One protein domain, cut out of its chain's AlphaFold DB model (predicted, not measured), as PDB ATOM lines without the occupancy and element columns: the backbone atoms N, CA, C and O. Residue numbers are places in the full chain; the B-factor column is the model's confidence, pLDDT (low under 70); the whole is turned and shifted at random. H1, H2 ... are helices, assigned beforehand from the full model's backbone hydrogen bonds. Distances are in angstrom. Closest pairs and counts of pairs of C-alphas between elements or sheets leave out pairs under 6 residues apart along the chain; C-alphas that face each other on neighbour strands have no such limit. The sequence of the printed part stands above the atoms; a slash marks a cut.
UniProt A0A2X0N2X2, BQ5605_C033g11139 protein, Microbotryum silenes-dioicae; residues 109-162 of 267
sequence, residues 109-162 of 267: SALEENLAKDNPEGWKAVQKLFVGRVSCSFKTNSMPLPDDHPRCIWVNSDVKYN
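Overview. This is residues 109 to 162 of the 267 residues of the protein "BQ5605_C033g11139 protein" of Microbotryum silenes-dioicae (UniProt A0A2X0N2X2). Three short helices, their centres making a triangle, form a small body, and a long loop sticks out from it with residues 132 to 143. H1 and H2 make a helical hairpin, and H3 packs crosswise on H2 where the loop comes back. The printed part has 54 residues, with H1, H2 and H3 in that order along the chain and no named strand: all helix. It is compact, with a radius of gyration of the C-alphas of 11.5 A, and spans 33 by 22 by 18 A.

Along the chain. H2, the longest helix by residues, is residues 120 to 131 and measures 17.1 A from first to last C-alpha. Before it, H1 is residues 109 to 118, 14.1 A long, with C-alpha 109 at (23.746, -3.034, -46.341). H3 is residues 150 to 160, 14.9 A long, from C-alpha 150 at (18.270, 13.557, -45.025) to C-alpha 160 at (12.079, 1.524, -51.350).

Arrangement. H2 touches H3, closest at the C-alphas of Val 126 and Pro 150, 5.0 A apart, at a steep tilt of 67 degrees, opposite ways. With residues 122 to 124 alone H2 touches H1, closest at the C-alphas of Ala 116 and Trp 123, 5.3 A apart. This hairpin has a steep tilt of 42 degrees, opposite ways. H1 and H3 only just touch, with 3 pairs of C-alphas within 8 A, the closest those of Leu 111 and Asp 158 at 6.1 A. Their lines are about perpendicular, only just, at 71 degrees. Each O i to N i+4 pair is within hydrogen-bond range in H1 and H3; in H2, 5 of 8 are.

Size, cuts and confidence. The two C-alphas farthest apart, those of Glu 113 and Asn 141, are 33.3 A apart. Residues 130 to 143 stand free, of which 130 and 131 belong to H2; the body without them spans 26 by 20 by 15 A. The link from H1 to H2 is tight, and that from H2 to H3 is long, with 18 residues. The printed part has no cut. Its mean pLDDT is 80.7, and residues 132 to 144 are under 70.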
ATOM      1  N   SER A 109      22.718  -3.449 -45.371       90.19
ATOM      2  CA  SER A 109      23.746  -3.034 -46.341       90.19
ATOM      3  C   SER A 109      23.171  -2.665 -47.710       90.19
ATOM      4  O   SER A 109      23.728  -1.803 -48.384       90.19
ATOM      5  N   ALA A 110      22.030  -3.236 -48.107       92.06
ATOM      6  CA  ALA A 110      21.391  -2.925 -49.382       92.06
ATOM      7  C   ALA A 110      20.902  -1.471 -49.446       92.06
ATOM      8  O   ALA A 110      20.875  -0.888 -50.530       92.06
ATOM      9  N   LEU A 111      20.557  -0.860 -48.304       90.62
ATOM     10  CA  LEU A 111      20.262   0.569 -48.248       90.62
ATOM     11  C   LEU A 111      21.500   1.379 -48.619       90.62
ATOM     12  O   LEU A 111      21.408   2.234 -49.490       90.62
ATOM     13  N   GLU A 112      22.643   1.109 -47.986       90.94
ATOM     14  CA  GLU A 112      23.895   1.813 -48.277       90.94
ATOM     15  C   GLU A 112      24.310   1.614 -49.737       90.94
ATOM     16  O   GLU A 112      24.545   2.591 -50.441       90.94
ATOM     17  N   GLU A 113      24.335   0.370 -50.213       94.38
ATOM     18  CA  GLU A 113      24.749   0.032 -51.577       94.38
ATOM     19  C   GLU A 113      23.869   0.716 -52.631       94.38
ATOM     20  O   GLU A 113      24.380   1.376 -53.543       94.38
ATOM     21  N   ASN A 114      22.542   0.607 -52.501       95.56
ATOM     22  CA  ASN A 114      21.621   1.170 -53.483       95.56
ATOM     23  C   ASN A 114      21.486   2.686 -53.340       95.56
ATOM     24  O   ASN A 114      21.404   3.378 -54.350       95.56
ATOM     25  N   LEU A 115      21.504   3.239 -52.124       93.62
ATOM     26  CA  LEU A 115      21.422   4.686 -51.931       93.62
ATOM     27  C   LEU A 115      22.704   5.390 -52.386       93.62
ATOM     28  O   LEU A 115      22.620   6.416 -53.057       93.62
ATOM     29  N   ALA A 116      23.881   4.827 -52.096       94.12
ATOM     30  CA  ALA A 116      25.151   5.360 -52.584       94.12
ATOM     31  C   ALA A 116      25.240   5.339 -54.116       94.12
ATOM     32  O   ALA A 116      25.879   6.214 -54.698       94.12
ATOM     33  N   LYS A 117      24.597   4.359 -54.765       95.81
ATOM     34  CA  LYS A 117      24.529   4.234 -56.224       95.81
ATOM     35  C   LYS A 117      23.489   5.167 -56.856       95.81
ATOM     36  O   LYS A 117      23.817   5.876 -57.804       95.81
ATOM     37  N   ASP A 118      22.259   5.157 -56.349       95.62
ATOM     38  CA  ASP A 118      21.114   5.852 -56.950       95.62
ATOM     39  C   ASP A 118      21.079   7.347 -56.589       95.62
ATOM     40  O   ASP A 118      20.612   8.164 -57.382       95.62
ATOM     41  N   ASN A 119      21.558   7.720 -55.397       95.69
ATOM     42  CA  ASN A 119      21.601   9.106 -54.924       95.69
ATOM     43  C   ASN A 119      22.837   9.362 -54.025       95.69
ATOM     44  O   ASN A 119      22.708   9.489 -52.802       95.69
ATOM     45  N   PRO A 120      24.043   9.484 -54.619       95.25
ATOM     46  CA  PRO A 120      25.296   9.632 -53.872       95.25
ATOM     47  C   PRO A 120      25.336  10.852 -52.939       95.25
ATOM     48  O   PRO A 120      25.901  10.787 -51.847       95.25
ATOM     49  N   GLU A 121      24.744  11.978 -53.348       95.12
ATOM     50  CA  GLU A 121      24.689  13.190 -52.516       95.12
ATOM     51  C   GLU A 121      23.703  13.030 -51.353       95.12
ATOM     52  O   GLU A 121      24.014  13.414 -50.222       95.12
ATOM     53  N   GLY A 122      22.562  12.377 -51.596       92.31
ATOM     54  CA  GLY A 122      21.637  11.965 -50.546       92.31
ATOM     55  C   GLY A 122      22.303  11.034 -49.535       92.31
ATOM     56  O   GLY A 122      22.183  11.264 -48.333       92.31
ATOM     57  N   TRP A 123      23.091  10.055 -49.994       93.69
ATOM     58  CA  TRP A 123      23.845   9.173 -49.102       93.69
ATOM     59  C   TRP A 123      24.825   9.943 -48.212       93.69
ATOM     60  O   TRP A 123      24.799   9.784 -46.992       93.69
ATOM     61  N   LYS A 124      25.622  10.859 -48.778       92.56
ATOM     62  CA  LYS A 124      26.522  11.724 -47.988       92.56
ATOM     63  C   LYS A 124      25.766  12.541 -46.939       92.56
ATOM     64  O   LYS A 124      26.281  12.772 -45.844       92.56
ATOM     65  N   ALA A 125      24.565  13.018 -47.263       90.12
ATOM     66  CA  ALA A 125      23.737  13.780 -46.335       90.12
ATOM     67  C   ALA A 125      23.163  12.894 -45.214       90.12
ATOM     68  O   ALA A 125      23.178  13.297 -44.050       90.12
ATOM     69  N   VAL A 126      22.737  11.671 -45.542       89.06
ATOM     70  CA  VAL A 126      22.304  10.652 -44.572       89.06
ATOM     71  C   VAL A 126      23.447  10.272 -43.632       89.06
ATOM     72  O   VAL A 126      23.257  10.269 -42.420       89.06
ATOM     73  N   GLN A 127      24.659  10.047 -44.144       89.19
ATOM     74  CA  GLN A 127      25.831   9.731 -43.317       89.19
ATOM     75  C   GLN A 127      26.108  10.811 -42.263       89.19
ATOM     76  O   GLN A 127      26.435  10.493 -41.122       89.19
ATOM     77  N   LYS A 128      25.909  12.094 -42.598       86.88
ATOM     78  CA  LYS A 128      26.073  13.202 -41.642       86.88
ATOM     79  C   LYS A 128      25.074  13.155 -40.485       86.88
ATOM     80  O   LYS A 128      25.410  13.667 -39.418       86.88
ATOM     81  N   LEU A 129      23.893  12.548 -40.657       81.69
ATOM     82  CA  LEU A 129      22.959  12.344 -39.545       81.69
ATOM     83  C   LEU A 129      23.616  11.498 -38.453       81.69
ATOM     84  O   LEU A 129      23.580  11.878 -37.291       81.69
ATOM     85  N   PHE A 130      24.277  10.405 -38.828       76.69
ATOM     86  CA  PHE A 130      24.812   9.421 -37.884       76.69
ATOM     87  C   PHE A 130      26.135   9.822 -37.214       76.69
ATOM     88  O   PHE A 130      26.577   9.152 -36.286       76.69
ATOM     89  N   VAL A 131      26.765  10.920 -37.644       77.50
ATOM     90  CA  VAL A 131      28.009  11.439 -37.042       77.50
ATOM     91  C   VAL A 131      27.727  12.364 -35.841       77.50
ATOM     92  O   VAL A 131      28.615  12.616 -35.028       77.50
ATOM     93  N   GLY A 132      26.496  12.873 -35.701       61.28
ATOM     94  CA  GLY A 132      26.099  13.804 -34.639       61.28
ATOM     95  C   GLY A 132      25.179  13.195 -33.577       61.28
ATOM     96  O   GLY A 132      24.738  12.055 -33.675       61.28
ATOM     97  N   ARG A 133      24.826  13.990 -32.555       60.47
ATOM     98  CA  ARG A 133      23.710  13.644 -31.661       60.47
ATOM     99  C   ARG A 133      22.417  13.662 -32.472       60.47
ATOM    100  O   ARG A 133      21.932  14.732 -32.840       60.47
ATOM    101  N   VAL A 134      21.857  12.489 -32.736       58.59
ATOM    102  CA  VAL A 134      20.553  12.359 -33.386       58.59
ATOM    103  C   VAL A 134      19.478  12.373 -32.311       58.59
ATOM    104  O   VAL A 134      19.534  11.605 -31.358       58.59
ATOM    105  N   SER A 135      18.495  13.260 -32.450       56.09
ATOM    106  CA  SER A 135      17.280  13.195 -31.643       56.09
ATOM    107  C   SER A 135      16.170  12.528 -32.443       56.09
ATOM    108  O   SER A 135      15.831  13.003 -33.529       56.09
ATOM    109  N   CYS A 136      15.566  11.484 -31.886       53.81
ATOM    110  CA  CYS A 136      14.314  10.914 -32.383       53.81
ATOM    111  C   CYS A 136      13.094  11.771 -32.000       53.81
ATOM    112  O   CYS A 136      11.971  11.362 -32.260       53.81
ATOM    113  N   SER A 137      13.277  12.944 -31.371       48.12
ATOM    114  CA  SER A 137      12.161  13.861 -31.127       48.12
ATOM    115  C   SER A 137      11.658  14.453 -32.445       48.12
ATOM    116  O   SER A 137      12.437  14.869 -33.309       48.12
ATOM    117  N   PHE A 138      10.336  14.476 -32.591       55.53
ATOM    118  CA  PHE A 138       9.632  15.053 -33.729       55.53
ATOM    119  C   PHE A 138       8.775  16.220 -33.242       55.53
ATOM    120  O   PHE A 138       8.107  16.130 -32.212       55.53
ATOM    121  N   LYS A 139       8.783  17.329 -33.987       52.72
ATOM    122  CA  LYS A 139       7.816  18.417 -33.810       52.72
ATOM    123  C   LYS A 139       6.625  18.129 -34.721       52.72
ATOM    124  O   LYS A 139       6.753  18.214 -35.940       52.72
ATOM    125  N   THR A 140       5.480  17.777 -34.141       46.16
ATOM    126  CA  THR A 140       4.248  17.401 -34.867       46.16
ATOM    127  C   THR A 140       3.742  18.495 -35.815       46.16
ATOM    128  O   THR A 140       3.094  18.210 -36.814       46.16
ATOM    129  N   ASN A 141       4.087  19.754 -35.552       52.62
ATOM    130  CA  ASN A 141       3.760  20.926 -36.364       52.62
ATOM    131  C   ASN A 141       4.772  21.233 -37.487       52.62
ATOM    132  O   ASN A 141       4.650  22.264 -38.141       52.62
ATOM    133  N   SER A 142       5.784  20.389 -37.705       54.91
ATOM    134  CA  SER A 142       6.825  20.581 -38.732       54.91
ATOM    135  C   SER A 142       6.750  19.558 -39.874       54.91
ATOM    136  O   SER A 142       7.740  19.348 -40.569       54.91
ATOM    137  N   MET A 143       5.594  18.911 -40.049       61.25
ATOM    138  CA  MET A 143       5.354  17.903 -41.083       61.25
ATOM    139  C   MET A 143       4.490  18.441 -42.238       61.25
ATOM    140  O   MET A 143       3.592  19.251 -41.984       61.25
ATOM    141  N   PRO A 144       4.705  17.949 -43.473       65.31
ATOM    142  CA  PRO A 144       5.758  17.003 -43.867       65.31
ATOM    143  C   PRO A 144       7.140  17.675 -43.979       65.31
ATOM    144  O   PRO A 144       7.249  18.830 -44.392       65.31
ATOM    145  N   LEU A 145       8.202  16.952 -43.602       72.00
ATOM    146  CA  LEU A 145       9.572  17.357 -43.936       72.00
ATOM    147  C   LEU A 145       9.751  17.321 -45.468       72.00
ATOM    148  O   LEU A 145       9.162  16.450 -46.106       72.00
ATOM    149  N   PRO A 146      10.578  18.203 -46.056       81.56
ATOM    150  CA  PRO A 146      10.906  18.135 -47.478       81.56
ATOM    151  C   PRO A 146      11.472  16.763 -47.879       81.56
ATOM    152  O   PRO A 146      12.223  16.162 -47.110       81.56
ATOM    153  N   ASP A 147      11.156  16.283 -49.084       83.38
ATOM    154  CA  ASP A 147      11.612  14.971 -49.579       83.38
ATOM    155  C   ASP A 147      13.143  14.845 -49.648       83.38
ATOM    156  O   ASP A 147      13.698  13.757 -49.486       83.38
ATOM    157  N   ASP A 148      13.840  15.965 -49.849       86.12
ATOM    158  CA  ASP A 148      15.301  16.058 -49.875       86.12
ATOM    159  C   ASP A 148      15.932  16.171 -48.477       86.12
ATOM    160  O   ASP A 148      17.158  16.158 -48.333       86.12
ATOM    161  N   HIS A 149      15.121  16.234 -47.416       88.25
ATOM    162  CA  HIS A 149      15.630  16.205 -46.056       88.25
ATOM    163  C   HIS A 149      16.316  14.851 -45.791       88.25
ATOM    164  O   HIS A 149      15.719  13.804 -46.055       88.25
ATOM    165  N   PRO A 150      17.516  14.806 -45.176       87.88
ATOM    166  CA  PRO A 150      18.270  13.557 -45.025       87.88
ATOM    167  C   PRO A 150      17.498  12.433 -44.318       87.88
ATOM    168  O   PRO A 150      17.666  11.265 -44.647       87.88
ATOM    169  N   ARG A 151      16.608  12.764 -43.372       84.81
ATOM    170  CA  ARG A 151      15.732  11.761 -42.730       84.81
ATOM    171  C   ARG A 151      14.697  11.173 -43.690       84.81
ATOM    172  O   ARG A 151      14.481   9.969 -43.638       84.81
ATOM    173  N   CYS A 152      14.090  11.992 -44.551       85.88
ATOM    174  CA  CYS A 152      13.151  11.513 -45.566       85.88
ATOM    175  C   CYS A 152      13.883  10.653 -46.590       85.88
ATOM    176  O   CYS A 152      13.419   9.564 -46.898       85.88
ATOM    177  N   ILE A 153      15.076  11.073 -47.030       90.50
ATOM    178  CA  ILE A 153      15.921  10.260 -47.915       90.50
ATOM    179  C   ILE A 153      16.209   8.898 -47.277       90.50
ATOM    180  O   ILE A 153      16.040   7.879 -47.943       90.50
ATOM    181  N   TRP A 154      16.617   8.862 -46.005       88.44
ATOM    182  CA  TRP A 154      16.913   7.611 -45.307       88.44
ATOM    183  C   TRP A 154      15.684   6.701 -45.195       88.44
ATOM    184  O   TRP A 154      15.744   5.567 -45.660       88.44
ATOM    185  N   VAL A 155      14.563   7.204 -44.662       84.50
ATOM    186  CA  VAL A 155      13.331   6.418 -44.451       84.50
ATOM    187  C   VAL A 155      12.701   5.977 -45.775       84.50
ATOM    188  O   VAL A 155      12.360   4.810 -45.939       84.50
ATOM    189  N   ASN A 156      12.595   6.867 -46.764       87.06
ATOM    190  CA  ASN A 156      12.004   6.516 -48.057       87.06
ATOM    191  C   ASN A 156      12.876   5.505 -48.812       87.06
ATOM    192  O   ASN A 156      12.349   4.630 -49.493       87.06
ATOM    193  N   SER A 157      14.203   5.598 -48.682       90.50
ATOM    194  CA  SER A 157      15.122   4.610 -49.262       90.50
ATOM    195  C   SER A 157      15.026   3.265 -48.553       90.50
ATOM    196  O   SER A 157      15.044   2.232 -49.209       90.50
ATOM    197  N   ASP A 158      14.891   3.270 -47.230       87.00
ATOM    198  CA  ASP A 158      14.689   2.070 -46.424       87.00
ATOM    199  C   ASP A 158      13.428   1.298 -46.831       87.00
ATOM    200  O   ASP A 158      13.481   0.086 -47.059       87.00
ATOM    201  N   VAL A 159      12.323   2.016 -47.047       84.19
ATOM    202  CA  VAL A 159      11.086   1.454 -47.603       84.19
ATOM    203  C   VAL A 159      11.294   0.982 -49.046       84.19
ATOM    204  O   VAL A 159      11.013  -0.173 -49.360       84.19
ATOM    205  N   LYS A 160      11.844   1.834 -49.925       87.62
ATOM    206  CA  LYS A 160      12.079   1.524 -51.350       87.62
ATOM    207  C   LYS A 160      12.932   0.268 -51.544       87.62
ATOM    208  O   LYS A 160      12.675  -0.510 -52.459       87.62
ATOM    209  N   TYR A 161      13.961   0.087 -50.720       89.12
ATOM    210  CA  TYR A 161      14.892  -1.041 -50.803       89.12
ATOM    211  C   TYR A 161      14.517  -2.197 -49.873       89.12
ATOM    212  O   TYR A 161      15.301  -3.135 -49.730       89.12
ATOM    213  N   ASN A 162      13.336  -2.148 -49.259       85.44
ATOM    214  CA  ASN A 162      12.808  -3.156 -48.349       85.44
ATOM    215  C   ASN A 162      13.797  -3.582 -47.243       85.44
ATOM    216  O   ASN A 162      14.049  -4.766 -47.032       85.44
TER     217      ASN A 162